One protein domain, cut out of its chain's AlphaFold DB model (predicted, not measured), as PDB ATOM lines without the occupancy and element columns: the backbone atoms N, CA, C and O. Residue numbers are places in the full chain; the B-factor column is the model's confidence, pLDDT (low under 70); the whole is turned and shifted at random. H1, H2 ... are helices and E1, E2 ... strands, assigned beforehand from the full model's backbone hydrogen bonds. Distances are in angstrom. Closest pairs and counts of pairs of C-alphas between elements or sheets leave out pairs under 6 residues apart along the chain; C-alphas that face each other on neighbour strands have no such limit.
ATOM      1  N   LYS A   2     -51.426  40.825 -32.409       92.25
ATOM      2  CA  LYS A   2     -50.913  39.614 -33.067       92.25
ATOM      3  C   LYS A   2     -49.690  39.057 -32.352       92.25
ATOM      4  O   LYS A   2     -48.972  39.789 -31.670       92.25
ATOM      5  N   LEU A   3     -49.426  37.768 -32.542       94.00
ATOM      6  CA  LEU A   3     -48.161  37.173 -32.125       94.00
ATOM      7  C   LEU A   3     -47.020  37.741 -32.967       94.00
ATOM      8  O   LEU A   3     -47.142  37.864 -34.187       94.00
ATOM      9  N   SER A   4     -45.911  38.057 -32.305       95.75
ATOM     10  CA  SER A   4     -44.680  38.435 -32.990       95.75
ATOM     11  C   SER A   4     -44.190  37.306 -33.896       95.75
ATOM     12  O   SER A   4     -44.150  36.134 -33.506       95.75
ATOM     13  N   GLN A   5     -43.738  37.677 -35.092       95.06
ATOM     14  CA  GLN A   5     -43.111  36.747 -36.040       95.06
ATOM     15  C   GLN A   5     -41.739  36.226 -35.569       95.06
ATOM     16  O   GLN A   5     -41.182  35.311 -36.171       95.06
ATOM     17  N   PHE A   6     -41.174  36.821 -34.514       96.38
ATOM     18  CA  PHE A   6     -39.876  36.465 -33.932       96.38
ATOM     19  C   PHE A   6     -39.995  35.591 -32.682       96.38
ATOM     20  O   PHE A   6     -39.011  35.399 -31.965       96.38
ATOM     21  N   ASN A   7     -41.192  35.085 -32.397       96.69
ATOM     22  CA  ASN A   7     -41.403  34.171 -31.290       96.69
ATOM     23  C   ASN A   7     -40.890  32.773 -31.633       96.69
ATOM     24  O   ASN A   7     -41.227  32.198 -32.666       96.69
ATOM     25  N   VAL A   8     -40.112  32.211 -30.719       96.19
ATOM     26  CA  VAL A   8     -39.662  30.824 -30.722       96.19
ATOM     27  C   VAL A   8     -40.310  30.147 -29.525       96.19
ATOM     28  O   VAL A   8     -40.109  30.567 -28.385       96.19
ATOM     29  N   VAL A   9     -41.113  29.123 -29.794       95.25
ATOM     30  CA  VAL A   9     -41.857  28.379 -28.773       95.25
ATOM     31  C   VAL A   9     -41.251  26.990 -28.636       95.25
ATOM     32  O   VAL A   9     -40.998  26.320 -29.638       95.25
ATOM     33  N   HIS A  10     -41.011  26.555 -27.403       94.31
ATOM     34  CA  HIS A  10     -40.431  25.252 -27.113       94.31
ATOM     35  C   HIS A  10     -41.058  24.635 -25.865       94.31
ATOM     36  O   HIS A  10     -41.195  25.297 -24.842       94.31
ATOM     37  N   GLU A  11     -41.421  23.358 -25.925       92.25
ATOM     38  CA  GLU A  11     -41.899  22.619 -24.755       92.25
ATOM     39  C   GLU A  11     -40.721  21.934 -24.056       92.25
ATOM     40  O   GLU A  11     -39.937  21.223 -24.682       92.25
ATOM     41  N   HIS A  12     -40.591  22.145 -22.746       86.69
ATOM     42  CA  HIS A  12     -39.545  21.532 -21.934       86.69
ATOM     43  C   HIS A  12     -40.090  21.141 -20.558       86.69
ATOM     44  O   HIS A  12     -40.658  21.974 -19.852       86.69
ATOM     45  N   ASN A  13     -39.910  19.874 -20.165       84.62
ATOM     46  CA  ASN A  13     -40.317  19.326 -18.862       84.62
ATOM     47  C   ASN A  13     -41.773  19.650 -18.451       84.62
ATOM     48  O   ASN A  13     -42.048  19.911 -17.285       84.62
ATOM     49  N   GLY A  14     -42.712  19.659 -19.406       83.00
ATOM     50  CA  GLY A  14     -44.128  19.966 -19.143       83.00
ATOM     51  C   GLY A  14     -44.462  21.459 -19.001       83.00
ATOM     52  O   GLY A  14     -45.609  21.804 -18.731       83.00
ATOM     53  N   SER A  15     -43.482  22.337 -19.213       88.31
ATOM     54  CA  SER A  15     -43.635  23.795 -19.284       88.31
ATOM     55  C   SER A  15     -43.437  24.296 -20.717       88.31
ATOM     56  O   SER A  15     -42.642  23.739 -21.477       88.31
ATOM     57  N   LEU A  16     -44.160  25.355 -21.089       94.56
ATOM     58  CA  LEU A  16     -44.054  25.995 -22.401       94.56
ATOM     59  C   LEU A  16     -43.140  27.218 -22.290       94.56
ATOM     60  O   LEU A  16     -43.474  28.188 -21.614       94.56
ATOM     61  N   LEU A  17     -41.997  27.179 -22.964       95.25
ATOM     62  CA  LEU A  17     -41.066  28.294 -23.066       95.25
ATOM     63  C   LEU A  17     -41.360  29.097 -24.329       95.25
ATOM     64  O   LEU A  17     -41.477  28.539 -25.420       95.25
ATOM     65  N   ILE A  18     -41.440  30.415 -24.189       96.12
ATOM     66  CA  ILE A  18     -41.622  31.348 -25.297       96.12
ATOM     67  C   ILE A  18     -40.510  32.383 -25.220       96.12
ATOM     68  O   ILE A  18     -40.401  33.107 -24.234       96.12
ATOM     69  N   MET A  19     -39.698  32.468 -26.266       96.56
ATOM     70  CA  MET A  19     -38.652  33.475 -26.400       96.56
ATOM     71  C   MET A  19     -38.937  34.358 -27.606       96.56
ATOM     72  O   MET A  19     -39.147  33.862 -28.709       96.56
ATOM     73  N   ASN A  20     -38.869  35.669 -27.432       96.94
ATOM     74  CA  ASN A  20     -38.900  36.612 -28.535       96.94
ATOM     75  C   ASN A  20     -37.467  36.955 -28.962       96.94
ATOM     76  O   ASN A  20     -36.747  37.658 -28.255       96.94
ATOM     77  N   ALA A  21     -37.052  36.493 -30.141       95.75
ATOM     78  CA  ALA A  21     -35.678  36.659 -30.620       95.75
ATOM     79  C   ALA A  21     -35.287  38.124 -30.902       95.75
ATOM     80  O   ALA A  21     -34.105  38.433 -31.024       95.75
ATOM     81  N   ARG A  22     -36.266  39.031 -31.016       93.94
ATOM     82  CA  ARG A  22     -36.028  40.452 -31.290       93.94
ATOM     83  C   ARG A  22     -35.784  41.268 -30.022       93.94
ATOM     84  O   ARG A  22     -34.902  42.118 -30.006       93.94
ATOM     85  N   THR A  23     -36.597  41.053 -28.995       94.56
ATOM     86  CA  THR A  23     -36.528  41.800 -27.727       94.56
ATOM     87  C   THR A  23     -35.704  41.082 -26.662       94.56
ATOM     88  O   THR A  23     -35.297  41.710 -25.691       94.56
ATOM     89  N   GLY A  24     -35.460  39.778 -26.827       94.44
ATOM     90  CA  GLY A  24     -34.840  38.930 -25.811       94.44
ATOM     91  C   GLY A  24     -35.783  38.551 -24.666       94.44
ATOM     92  O   GLY A  24     -35.337  37.926 -23.709       94.44
ATOM     93  N   GLY A  25     -37.070  38.912 -24.740       95.38
ATOM     94  CA  GLY A  25     -38.064  38.520 -23.742       95.38
ATOM     95  C   GLY A  25     -38.229  37.002 -23.697       95.38
ATOM     96  O   GLY A  25     -38.378  36.367 -24.741       95.38
ATOM     97  N   ILE A  26     -38.203  36.423 -22.494       95.25
ATOM     98  CA  ILE A  26     -38.388  34.986 -22.265       95.25
ATOM     99  C   ILE A  26     -39.489  34.792 -21.228       95.25
ATOM    100  O   ILE A  26     -39.448  35.392 -20.155       95.25
ATOM    101  N   LEU A  27     -40.447  33.924 -21.540       94.38
ATOM    102  CA  LEU A  27     -41.539  33.531 -20.662       94.38
ATOM    103  C   LEU A  27     -41.550  32.010 -20.505       94.38
ATOM    104  O   LEU A  27     -41.485  31.280 -21.491       94.38
ATOM    105  N   SER A  28     -41.655  31.543 -19.263       94.31
ATOM    106  CA  SER A  28     -41.909  30.139 -18.946       94.31
ATOM    107  C   SER A  28     -43.322  30.013 -18.407       94.31
ATOM    108  O   SER A  28     -43.651  30.603 -17.378       94.31
ATOM    109  N   LEU A  29     -44.166  29.278 -19.123       93.75
ATOM    110  CA  LEU A  29     -45.557  29.068 -18.764       93.75
ATOM    111  C   LEU A  29     -45.733  27.678 -18.164       93.75
ATOM    112  O   LEU A  29     -45.314  26.666 -18.733       93.75
ATOM    113  N   ASN A  30     -46.404  27.637 -17.017       92.56
ATOM    114  CA  ASN A  30     -46.920  26.395 -16.458       92.56
ATOM    115  C   ASN A  30     -48.077  25.854 -17.338       92.56
ATOM    116  O   ASN A  30     -48.546  26.556 -18.242       92.56
ATOM    117  N   PRO A  31     -48.582  24.635 -17.084       91.62
ATOM    118  CA  PRO A  31     -49.657  24.052 -17.890       91.62
ATOM    119  C   PRO A  31     -50.936  24.903 -17.977       91.62
ATOM    120  O   PRO A  31     -51.557  24.959 -19.037       91.62
ATOM    121  N   GLU A  32     -51.319  25.600 -16.902       91.38
ATOM    122  CA  GLU A  32     -52.506  26.467 -16.876       91.38
ATOM    123  C   GLU A  32     -52.341  27.672 -17.816       91.38
ATOM    124  O   GLU A  32     -53.179  27.920 -18.688       91.38
ATOM    125  N   TYR A  33     -51.229  28.402 -17.694       92.06
ATOM    126  CA  TYR A  33     -50.943  29.550 -18.553       92.06
ATOM    127  C   TYR A  33     -50.623  29.135 -19.988       92.06
ATOM    128  O   TYR A  33     -50.926  29.886 -20.910       92.06
ATOM    129  N   ALA A  34     -50.086  27.934 -20.216       92.38
ATOM    130  CA  ALA A  34     -49.906  27.397 -21.560       92.38
ATOM    131  C   ALA A  34     -51.257  27.180 -22.267       92.38
ATOM    132  O   ALA A  34     -51.385  27.477 -23.455       92.38
ATOM    133  N   GLN A  35     -52.291  26.728 -21.547       90.75
ATOM    134  CA  GLN A  35     -53.649  26.640 -22.098       90.75
ATOM    135  C   GLN A  35     -54.260  28.021 -22.360       90.75
ATOM    136  O   GLN A  35     -54.902  28.216 -23.392       90.75
ATOM    137  N   LYS A  36     -54.052  28.993 -21.460       91.81
ATOM    138  CA  LYS A  36     -54.443  30.396 -21.705       91.81
ATOM    139  C   LYS A  36     -53.747  30.946 -22.953       91.81
ATOM    140  O   LYS A  36     -54.407  31.515 -23.812       91.81
ATOM    141  N   PHE A  37     -52.447  30.700 -23.105       91.94
ATOM    142  CA  PHE A  37     -51.685  31.127 -24.274       91.94
ATOM    143  C   PHE A  37     -52.245  30.534 -25.568       91.94
ATOM    144  O   PHE A  37     -52.473  31.293 -26.502       91.94
ATOM    145  N   LYS A  38     -52.549  29.226 -25.612       90.38
ATOM    146  CA  LYS A  38     -53.176  28.580 -26.784       90.38
ATOM    147  C   LYS A  38     -54.496  29.252 -27.181       90.38
ATOM    148  O   LYS A  38     -54.673  29.569 -28.352       90.38
ATOM    149  N   ARG A  39     -55.361  29.570 -26.209       90.75
ATOM    150  CA  ARG A  39     -56.609  30.327 -26.448       90.75
ATOM    151  C   ARG A  39     -56.353  31.715 -27.037       90.75
ATOM    152  O   ARG A  39     -57.026  32.117 -27.981       90.75
ATOM    153  N   ILE A  40     -55.323  32.407 -26.551       89.56
ATOM    154  CA  ILE A  40     -54.919  33.712 -27.090       89.56
ATOM    155  C   ILE A  40     -54.437  33.588 -28.543       89.56
ATOM    156  O   ILE A  40     -54.721  34.474 -29.347       89.56
ATOM    157  N   GLN A  41     -53.752  32.497 -28.918       87.81
ATOM    158  CA  GLN A  41     -53.362  32.262 -30.319       87.81
ATOM    159  C   GLN A  41     -54.581  32.109 -31.242       87.81
ATOM    160  O   GLN A  41     -54.511  32.480 -32.411       87.81
ATOM    161  N   GLU A  42     -55.688  31.587 -30.712       87.69
ATOM    162  CA  GLU A  42     -56.970  31.418 -31.407       87.69
ATOM    163  C   GLU A  42     -57.839  32.691 -31.379       87.69
ATOM    164  O   GLU A  42     -58.891  32.736 -32.016       87.69
ATOM    165  N   GLY A  43     -57.397  33.745 -30.681       82.31
ATOM    166  CA  GLY A  43     -58.090  35.031 -30.584       82.31
ATOM    167  C   GLY A  43     -59.025  35.175 -29.380       82.31
ATOM    168  O   GLY A  43     -59.691  36.204 -29.265       82.31
ATOM    169  N   ASP A  44     -59.072  34.198 -28.467       85.25
ATOM    170  CA  ASP A  44     -59.832  34.311 -27.218       85.25
ATOM    171  C   ASP A  44     -58.943  34.811 -26.076       85.25
ATOM    172  O   ASP A  44     -58.028  34.126 -25.614       85.25
ATOM    173  N   VAL A  45     -59.227  36.030 -25.622       80.12
ATOM    174  CA  VAL A  45     -58.417  36.764 -24.640       80.12
ATOM    175  C   VAL A  45     -59.102  36.870 -23.269       80.12
ATOM    176  O   VAL A  45     -58.618  37.572 -22.385       80.12
ATOM    177  N   ARG A  46     -60.243  36.198 -23.076       80.06
ATOM    178  CA  ARG A  46     -61.009  36.261 -21.822       80.06
ATOM    179  C   ARG A  46     -60.210  35.692 -20.639       80.06
ATOM    180  O   ARG A  46     -59.572  34.648 -20.765       80.06
ATOM    181  N   ASP A  47     -60.288  36.375 -19.494       77.81
ATOM    182  CA  ASP A  47     -59.682  35.986 -18.207       77.81
ATOM    183  C   ASP A  47     -58.152  35.768 -18.248       77.81
ATOM    184  O   ASP A  47     -57.614  34.882 -17.573       77.81
ATOM    185  N   ALA A  48     -57.442  36.552 -19.068       83.25
ATOM    186  CA  ALA A  48     -55.991  36.442 -19.259       83.25
ATOM    187  C   ALA A  48     -55.259  37.801 -19.269       83.25
ATOM    188  O   ALA A  48     -54.183  37.912 -19.857       83.25
ATOM    189  N   ASP A  49     -55.831  38.839 -18.649       87.19
ATOM    190  CA  ASP A  49     -55.286  40.208 -18.666       87.19
ATOM    191  C   ASP A  49     -53.849  40.296 -18.122       87.19
ATOM    192  O   ASP A  49     -53.009  41.019 -18.662       87.19
ATOM    193  N   ASP A  50     -53.545  39.514 -17.085       91.31
ATOM    194  CA  ASP A  50     -52.216  39.392 -16.486       91.31
ATOM    195  C   ASP A  50     -51.202  38.791 -17.470       91.31
ATOM    196  O   ASP A  50     -50.134  39.361 -17.708       91.31
ATOM    197  N   LEU A  51     -51.567  37.681 -18.115       92.38
ATOM    198  CA  LEU A  51     -50.738  37.015 -19.112       92.38
ATOM    199  C   LEU A  51     -50.527  37.913 -20.338       92.38
ATOM    200  O   LEU A  51     -49.413  38.005 -20.847       92.38
ATOM    201  N   VAL A  52     -51.566  38.605 -20.805       93.00
ATOM    202  CA  VAL A  52     -51.477  39.528 -21.944       93.00
ATOM    203  C   VAL A  52     -50.507  40.667 -21.649       93.00
ATOM    204  O   VAL A  52     -49.667  40.976 -22.496       93.00
ATOM    205  N   ALA A  53     -50.571  41.261 -20.455       92.88
ATOM    206  CA  ALA A  53     -49.653  42.324 -20.059       92.88
ATOM    207  C   ALA A  53     -48.187  41.855 -20.086       92.88
ATOM    208  O   ALA A  53     -47.322  42.560 -20.615       92.88
ATOM    209  N   GLU A  54     -47.906  40.649 -19.584       94.44
ATOM    210  CA  GLU A  54     -46.558  40.069 -19.609       94.44
ATOM    211  C   GLU A  54     -46.103  39.689 -21.027       94.44
ATOM    212  O   GLU A  54     -44.957  39.940 -21.401       94.44
ATOM    213  N   LEU A  55     -47.000  39.164 -21.867       94.44
ATOM    214  CA  LEU A  55     -46.698  38.849 -23.266       94.44
ATOM    215  C   LEU A  55     -46.397  40.112 -24.088       94.44
ATOM    216  O   LEU A  55     -45.508  40.082 -24.940       94.44
ATOM    217  N   ILE A  56     -47.097  41.223 -23.838       94.56
ATOM    218  CA  ILE A  56     -46.803  42.521 -24.467       94.56
ATOM    219  C   ILE A  56     -45.452  43.046 -23.978       94.56
ATOM    220  O   ILE A  56     -44.624  43.464 -24.788       94.56
ATOM    221  N   ARG A  57     -45.196  42.988 -22.662       94.31
ATOM    222  CA  ARG A  57     -43.921  43.425 -22.071       94.31
ATOM    223  C   ARG A  57     -42.737  42.639 -22.636       94.31
ATOM    224  O   ARG A  57     -41.710  43.233 -22.951       94.31
ATOM    225  N   GLY A  58     -42.895  41.328 -22.814       93.88
ATOM    226  CA  GLY A  58     -41.901  40.447 -23.428       93.88
ATOM    227  C   GLY A  58     -41.806  40.552 -24.955       93.88
ATOM    228  O   GLY A  58     -41.048  39.802 -25.563       93.88
ATOM    229  N   GLY A  59     -42.590  41.426 -25.598       94.56
ATOM    230  CA  GLY A  59     -42.628  41.577 -27.056       94.56
ATOM    231  C   GLY A  59     -43.186  40.362 -27.804       94.56
ATOM    232  O   GLY A  59     -43.032  40.277 -29.022       94.56
ATOM    233  N   ILE A  60     -43.805  39.420 -27.089       95.69
ATOM    234  CA  ILE A  60     -44.392  38.188 -27.625       95.69
ATOM    235  C   ILE A  60     -45.722  38.499 -28.317       95.69
ATOM    236  O   ILE A  60     -45.999  37.966 -29.393       95.69
ATOM    237  N   LEU A  61     -46.513  39.396 -27.731       94.75
ATOM    238  CA  LEU A  61     -47.683  40.014 -28.353       94.75
ATOM    239  C   LEU A  61     -47.333  41.429 -28.809       94.75
ATOM    240  O   LEU A  61     -46.747  42.212 -28.063       94.75
ATOM    241  N   VAL A  62     -47.711  41.763 -30.037       94.44
ATOM    242  CA  VAL A  62     -47.473  43.072 -30.651       94.44
ATOM    243  C   VAL A  62     -48.756  43.614 -31.277       94.44
ATOM    244  O   VAL A  62     -49.723  42.884 -31.511       94.44
ATOM    245  N   ASN A  63     -48.775  44.915 -31.568       92.62
ATOM    246  CA  ASN A  63     -49.873  45.522 -32.315       92.62
ATOM    247  C   ASN A  63     -49.967  44.888 -33.722       92.62
ATOM    248  O   ASN A  63     -48.948  44.608 -34.355       92.62
ATOM    249  N   GLU A  64     -51.189  44.653 -34.204       92.25
ATOM    250  CA  GLU A  64     -51.451  44.098 -35.537       92.25
ATOM    251  C   GLU A  64     -50.840  44.935 -36.657       92.25
ATOM    252  O   GLU A  64     -50.227  44.379 -37.572       92.25
ATOM    253  N   GLU A  65     -50.923  46.258 -36.530       94.31
ATOM    254  CA  GLU A  65     -50.440  47.223 -37.522       94.31
ATOM    255  C   GLU A  65     -48.909  47.318 -37.574       94.31
ATOM    256  O   GLU A  65     -48.339  47.925 -38.480       94.31
ATOM    257  N   ARG A  66     -48.211  46.710 -36.608       93.31
ATOM    258  CA  ARG A  66     -46.757  46.788 -36.516       93.31
ATOM    259  C   ARG A  66     -46.089  45.937 -37.600       93.31
ATOM    260  O   ARG A  66     -46.199  44.707 -37.583       93.31
ATOM    261  N   ASP A  67     -45.342  46.570 -38.501       95.19
ATOM    262  CA  ASP A  67     -44.459  45.886 -39.457       95.19
ATOM    263  C   ASP A  67     -43.081  45.642 -38.831       95.19
ATOM    264  O   ASP A  67     -42.139  46.430 -38.964       95.19
ATOM    265  N   GLU A  68     -42.954  44.530 -38.112       95.75
ATOM    266  CA  GLU A  68     -41.732  44.227 -37.375       95.75
ATOM    267  C   GLU A  68     -40.515  44.003 -38.291       95.75
ATOM    268  O   GLU A  68     -39.391  44.371 -37.939       95.75
ATOM    269  N   LEU A  69     -40.723  43.429 -39.481       95.19
ATOM    270  CA  LEU A  69     -39.656  43.208 -40.453       95.19
ATOM    271  C   LEU A  69     -39.220  44.525 -41.105       95.19
ATOM    272  O   LEU A  69     -38.021  44.743 -41.314       95.19
ATOM    273  N   GLY A  70     -40.175  45.404 -41.413       96.81
ATOM    274  CA  GLY A  70     -39.923  46.759 -41.893       96.81
ATOM    275  C   GLY A  70     -39.077  47.567 -40.915       96.81
ATOM    276  O   GLY A  70     -38.074  48.156 -41.320       96.81
ATOM    277  N   GLU A  71     -39.400  47.513 -39.621       95.56
ATOM    278  CA  GLU A  71     -38.619  48.176 -38.571       95.56
ATOM    279  C   GLU A  71     -37.162  47.683 -38.527       95.56
ATOM    280  O   GLU A  71     -36.239  48.498 -38.511       95.56
ATOM    281  N   ILE A  72     -36.924  46.364 -38.571       95.75
ATOM    282  CA  ILE A  72     -35.558  45.805 -38.586       95.75
ATOM    283  C   ILE A  72     -34.807  46.227 -39.852       95.75
ATOM    284  O   ILE A  72     -33.633  46.603 -39.796       95.75
ATOM    285  N   ARG A  73     -35.470  46.190 -41.015       96.75
ATOM    286  CA  ARG A  73     -34.873  46.630 -42.285       96.75
ATOM    287  C   ARG A  73     -34.491  48.106 -42.232       96.75
ATOM    288  O   ARG A  73     -33.407  48.456 -42.702       96.75
ATOM    289  N   LEU A  74     -35.348  48.948 -41.658       97.25
ATOM    290  CA  LEU A  74     -35.092  50.373 -41.480       97.25
ATOM    291  C   LEU A  74     -33.894  50.603 -40.554       97.25
ATOM    292  O   LEU A  74     -32.953  51.280 -40.959       97.25
ATOM    293  N   GLN A  75     -33.878  49.977 -39.372       95.50
ATOM    294  CA  GLN A  75     -32.764  50.062 -38.419       95.50
ATOM    295  C   GLN A  75     -31.440  49.608 -39.050       95.50
ATOM    296  O   GLN A  75     -30.429  50.302 -38.962       95.50
ATOM    297  N   SER A  76     -31.451  48.481 -39.765       95.94
ATOM    298  CA  SER A  76     -30.278  47.960 -40.474       95.94
ATOM    299  C   SER A  76     -29.775  48.908 -41.567       95.94
ATOM    300  O   SER A  76     -28.567  49.037 -41.768       95.94
ATOM    301  N   ARG A  77     -30.673  49.549 -42.324       96.12
ATOM    302  CA  ARG A  77     -30.287  50.536 -43.348       96.12
ATOM    303  C   ARG A  77     -29.723  51.796 -42.700       96.12
ATOM    304  O   ARG A  77     -28.661  52.239 -43.115       96.12
ATOM    305  N   ALA A  78     -30.387  52.312 -41.669       95.38
ATOM    306  CA  ALA A  78     -29.921  53.474 -40.924       95.38
ATOM    307  C   ALA A  78     -28.506  53.251 -40.371       95.38
ATOM    308  O   ALA A  78     -27.647  54.095 -40.577       95.38
ATOM    309  N   ALA A  79     -28.231  52.087 -39.772       92.56
ATOM    310  CA  ALA A  79     -26.901  51.754 -39.259       92.56
ATOM    311  C   ALA A  79     -25.841  51.602 -40.366       92.56
ATOM    312  O   ALA A  79     -24.728  52.093 -40.218       92.56
ATOM    313  N   ARG A  80     -26.170  50.943 -41.489       91.75
ATOM    314  CA  ARG A  80     -25.222  50.717 -42.599       91.75
ATOM    315  C   ARG A  80     -24.828  51.988 -43.340       91.75
ATOM    316  O   ARG A  80     -23.707  52.077 -43.822       91.75
ATOM    317  N   PHE A  81     -25.765  52.917 -43.484       93.12
ATOM    318  CA  PHE A  81     -25.553  54.162 -44.220       93.12
ATOM    319  C   PHE A  81     -25.296  55.358 -43.297       93.12
ATOM    320  O   PHE A  81     -25.172  56.482 -43.780       93.12
ATOM    321  N   ALA A  82     -25.198  55.133 -41.983       92.94
ATOM    322  CA  ALA A  82     -24.769  56.160 -41.050       92.94
ATOM    323  C   ALA A  82     -23.310  56.536 -41.332       92.94
ATOM    324  O   ALA A  82     -22.422  55.688 -41.366       92.94
ATOM    325  N   ASN A  83     -23.060  57.829 -41.494       90.88
ATOM    326  CA  ASN A  83     -21.729  58.417 -41.637       90.88
ATOM    327  C   ASN A  83     -21.275  59.120 -40.346       90.88
ATOM    328  O   ASN A  83     -20.411  59.991 -40.371       90.88
ATOM    329  N   THR A  84     -21.877  58.756 -39.213       93.69
ATOM    330  CA  THR A  84     -21.660  59.395 -37.910       93.69
ATOM    331  C   THR A  84     -20.395  58.911 -37.202       93.69
ATOM    332  O   THR A  84     -20.016  59.488 -36.187       93.69
ATOM    333  N   ALA A  85     -19.751  57.847 -37.695       88.75
ATOM    334  CA  ALA A  85     -18.541  57.283 -37.108       88.75
ATOM    335  C   ALA A  85     -17.613  56.689 -38.178       88.75
ATOM    336  O   ALA A  85     -18.069  56.108 -39.162       88.75
ATOM    337  N   LEU A  86     -16.303  56.799 -37.948       89.50
ATOM    338  CA  LEU A  86     -15.259  56.110 -38.707       89.50
ATOM    339  C   LEU A  86     -14.726  54.948 -37.862       89.50
ATOM    340  O   LEU A  86     -14.251  55.166 -36.751       89.50
ATOM    341  N   SER A  87     -14.775  53.726 -38.397       89.81
ATOM    342  CA  SER A  87     -14.156  52.551 -37.773       89.81
ATOM    343  C   SER A  87     -12.833  52.243 -38.468       89.81
ATOM    344  O   SER A  87     -12.828  51.860 -39.637       89.81
ATOM    345  N   LEU A  88     -11.717  52.396 -37.752       94.50
ATOM    346  CA  LEU A  88     -10.375  52.080 -38.241       94.50
ATOM    347  C   LEU A  88      -9.726  51.036 -37.328       94.50
ATOM    348  O   LEU A  88      -9.579  51.267 -36.130       94.50
ATOM    349  N   THR A  89      -9.288  49.921 -37.906       93.88
ATOM    350  CA  THR A  89      -8.445  48.937 -37.217       93.88
ATOM    351  C   THR A  89      -7.003  49.151 -37.651       93.88
ATOM    352  O   THR A  89      -6.674  48.949 -38.818       93.88
ATOM    353  N   ILE A  90      -6.137  49.561 -36.723       94.50
ATOM    354  CA  ILE A  90      -4.695  49.682 -36.959       94.50
ATOM    355  C   ILE A  90      -4.026  48.484 -36.293       94.50
ATOM    356  O   ILE A  90      -4.130  48.328 -35.079       94.50
ATOM    357  N   ALA A  91      -3.334  47.662 -37.078       91.44
ATOM    358  CA  ALA A  91      -2.440  46.617 -36.588       91.44
ATOM    359  C   ALA A  91      -0.994  47.090 -36.817       91.44
ATOM    360  O   ALA A  91      -0.473  46.923 -37.921       91.44
ATOM    361  N   PRO A  92      -0.344  47.738 -35.826       93.06
ATOM    362  CA  PRO A  92       0.991  48.311 -36.018       93.06
ATOM    363  C   PRO A  92       2.049  47.250 -36.339       93.06
ATOM    364  O   PRO A  92       3.076  47.553 -36.938       93.06
ATOM    365  N   THR A  93       1.796  46.006 -35.928       89.31
ATOM    366  CA  THR A  93       2.602  44.832 -36.242       89.31
ATOM    367  C   THR A  93       1.707  43.602 -36.355       89.31
ATOM    368  O   THR A  93       0.721  43.485 -35.632       89.31
ATOM    369  N   MET A  94       2.089  42.682 -37.241       85.88
ATOM    370  CA  MET A  94       1.514  41.334 -37.354       85.88
ATOM    371  C   MET A  94       2.422  40.277 -36.696       85.88
ATOM    372  O   MET A  94       2.185  39.077 -36.806       85.88
ATOM    373  N   ALA A  95       3.511  40.704 -36.045       86.69
ATOM    374  CA  ALA A  95       4.401  39.813 -35.313       86.69
ATOM    375  C   ALA A  95       3.743  39.414 -33.986       86.69
ATOM    376  O   ALA A  95       3.779  40.158 -33.008       86.69
ATOM    377  N   CYS A  96       3.141  38.227 -33.963       84.00
ATOM    378  CA  CYS A  96       2.579  37.615 -32.766       84.00
ATOM    379  C   CYS A  96       3.507  36.497 -32.263       84.00
ATOM    380  O   CYS A  96       4.071  35.748 -33.055       84.00
ATOM    381  N   ASN A  97       3.679  36.368 -30.947       86.94
ATOM    382  CA  ASN A  97       4.478  35.311 -30.311       86.94
ATOM    383  C   ASN A  97       3.637  34.098 -29.865       86.94
ATOM    384  O   ASN A  97       4.151  33.211 -29.186       86.94
ATOM    385  N   PHE A  98       2.353  34.061 -30.226       84.06
ATOM    386  CA  PHE A  98       1.444  32.951 -29.951       84.06
ATOM    387  C   PHE A  98       1.210  32.102 -31.205       84.06
ATOM    388  O   PHE A  98       1.216  32.610 -32.322       84.06
ATOM    389  N   CYS A  99       0.914  30.814 -31.010       86.12
ATOM    390  CA  CYS A  99       0.562  29.856 -32.064       86.12
ATOM    391  C   CYS A  99      -0.916  29.422 -31.977       86.12
ATOM    392  O   CYS A  99      -1.238  28.235 -32.022       86.12
ATOM    393  N   CYS A 100      -1.826  30.387 -31.802       86.06
ATOM    394  CA  CYS A 100      -3.250  30.114 -31.597       86.06
ATOM    395  C   CYS A 100      -3.839  29.331 -32.788       86.06
ATOM    396  O   CYS A 100      -3.851  29.869 -33.891       86.06
ATOM    397  N   PRO A 101      -4.386  28.114 -32.592       84.88
ATOM    398  CA  PRO A 101      -4.829  27.235 -33.686       84.88
ATOM    399  C   PRO A 101      -5.998  27.787 -34.518       84.88
ATOM    400  O   PRO A 101      -6.288  27.274 -35.592       84.88
ATOM    401  N   TYR A 102      -6.671  28.826 -34.022       86.00
ATOM    402  CA  TYR A 102      -7.766  29.535 -34.688       86.00
ATOM    403  C   TYR A 102      -7.328  30.876 -35.301       86.00
ATOM    404  O   TYR A 102      -8.168  31.623 -35.800       86.00
ATOM    405  N   CYS A 103      -6.038  31.226 -35.230       86.94
ATOM    406  CA  CYS A 103      -5.550  32.478 -35.790       86.94
ATOM    407  C   CYS A 103      -5.552  32.409 -37.320       86.94
ATOM    408  O   CYS A 103      -4.973  31.499 -37.916       86.94
ATOM    409  N   TYR A 104      -6.189  33.392 -37.957       86.19
ATOM    410  CA  TYR A 104      -6.220  33.514 -39.416       86.19
ATOM    411  C   TYR A 104      -4.895  34.045 -39.990       86.19
ATOM    412  O   TYR A 104      -4.658  33.952 -41.198       86.19
ATOM    413  N   GLU A 105      -4.044  34.630 -39.144       83.12
ATOM    414  CA  GLU A 105      -2.761  35.196 -39.542       83.12
ATOM    415  C   GLU A 105      -1.774  34.079 -39.907       83.12
ATOM    416  O   GLU A 105      -1.619  33.080 -39.202       83.12
ATOM    417  N   LYS A 106      -1.101  34.243 -41.048       73.25
ATOM    418  CA  LYS A 106      -0.088  33.298 -41.530       73.25
ATOM    419  C   LYS A 106       1.246  33.582 -40.839       73.25
ATOM    420  O   LYS A 106       1.583  34.739 -40.622       73.25
ATOM    421  N   GLY A 107       2.038  32.542 -40.578       70.25
ATOM    422  CA  GLY A 107       3.417  32.695 -40.086       70.25
ATOM    423  C   GLY A 107       3.753  31.899 -38.829       70.25
ATOM    424  O   GLY A 107       4.906  31.898 -38.417       70.25
ATOM    425  N   GLN A 108       2.784  31.187 -38.250       68.94
ATOM    426  CA  GLN A 108       3.015  30.298 -37.113       68.94
ATOM    427  C   GLN A 108       3.033  28.843 -37.575       68.94
ATOM    428  O   GLN A 108       2.106  28.372 -38.236       68.94
ATOM    429  N   ALA A 109       4.101  28.123 -37.235       69.81
ATOM    430  CA  ALA A 109       4.175  26.688 -37.456       69.81
ATOM    431  C   ALA A 109       3.322  25.978 -36.397       69.81
ATOM    432  O   ALA A 109       3.704  25.880 -35.232       69.81
TER     433      ALA A 109
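This is residues 2 to 109 of the 117 residues of an uncharacterized protein of Collinsella aerofaciens (UniProt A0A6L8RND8). A small head, the antiparallel sheet E1 E2 E3 with H1 over one face and H2 grazing it, continues into an arm of H3 and an unnamed stretch, which ends in a distant loop, residues 94 to 109. The 108 printed residues, under half in named elements, are of mixed class, in the order E1 E2 E3 H1 H2 H3. The whole is extended, radius of gyration of the C-alphas 22.7 A, spanning 66 by 39 by 17 A.

Look first at E1, residues 7 to 12, E2, 15 to 20, and E3, 26 to 29: a meander, each strand the antiparallel neighbour of the one before. N 10 and O 17 are within hydrogen-bond range at 2.8 A, as are N 18 and O 27 at 2.8 A. H1, residues 31 to 41, is on one face, two layers, at a height over the sheet of 9.8 A; its closest C-alphas to E2 are Ala 34 and Leu 16, 6.1 A. H2, residues 49 to 57, only grazes the sheet with residues 51 to 55. H3, residues 68 to 81, is apart from H1 and H2. In these helices every O i to N i+4 pair is within range.

Find C-alpha 7 at (-41.403, 34.171, -31.290); E1 runs 15.8 A, E2 16.5 A. H3 runs 20.2 A to C-alpha 81 at (-25.553, 54.162, -44.220).

Residues 73 to 93 stand free. The printed part has no cut; pLDDT is under 70 at 108 to 109.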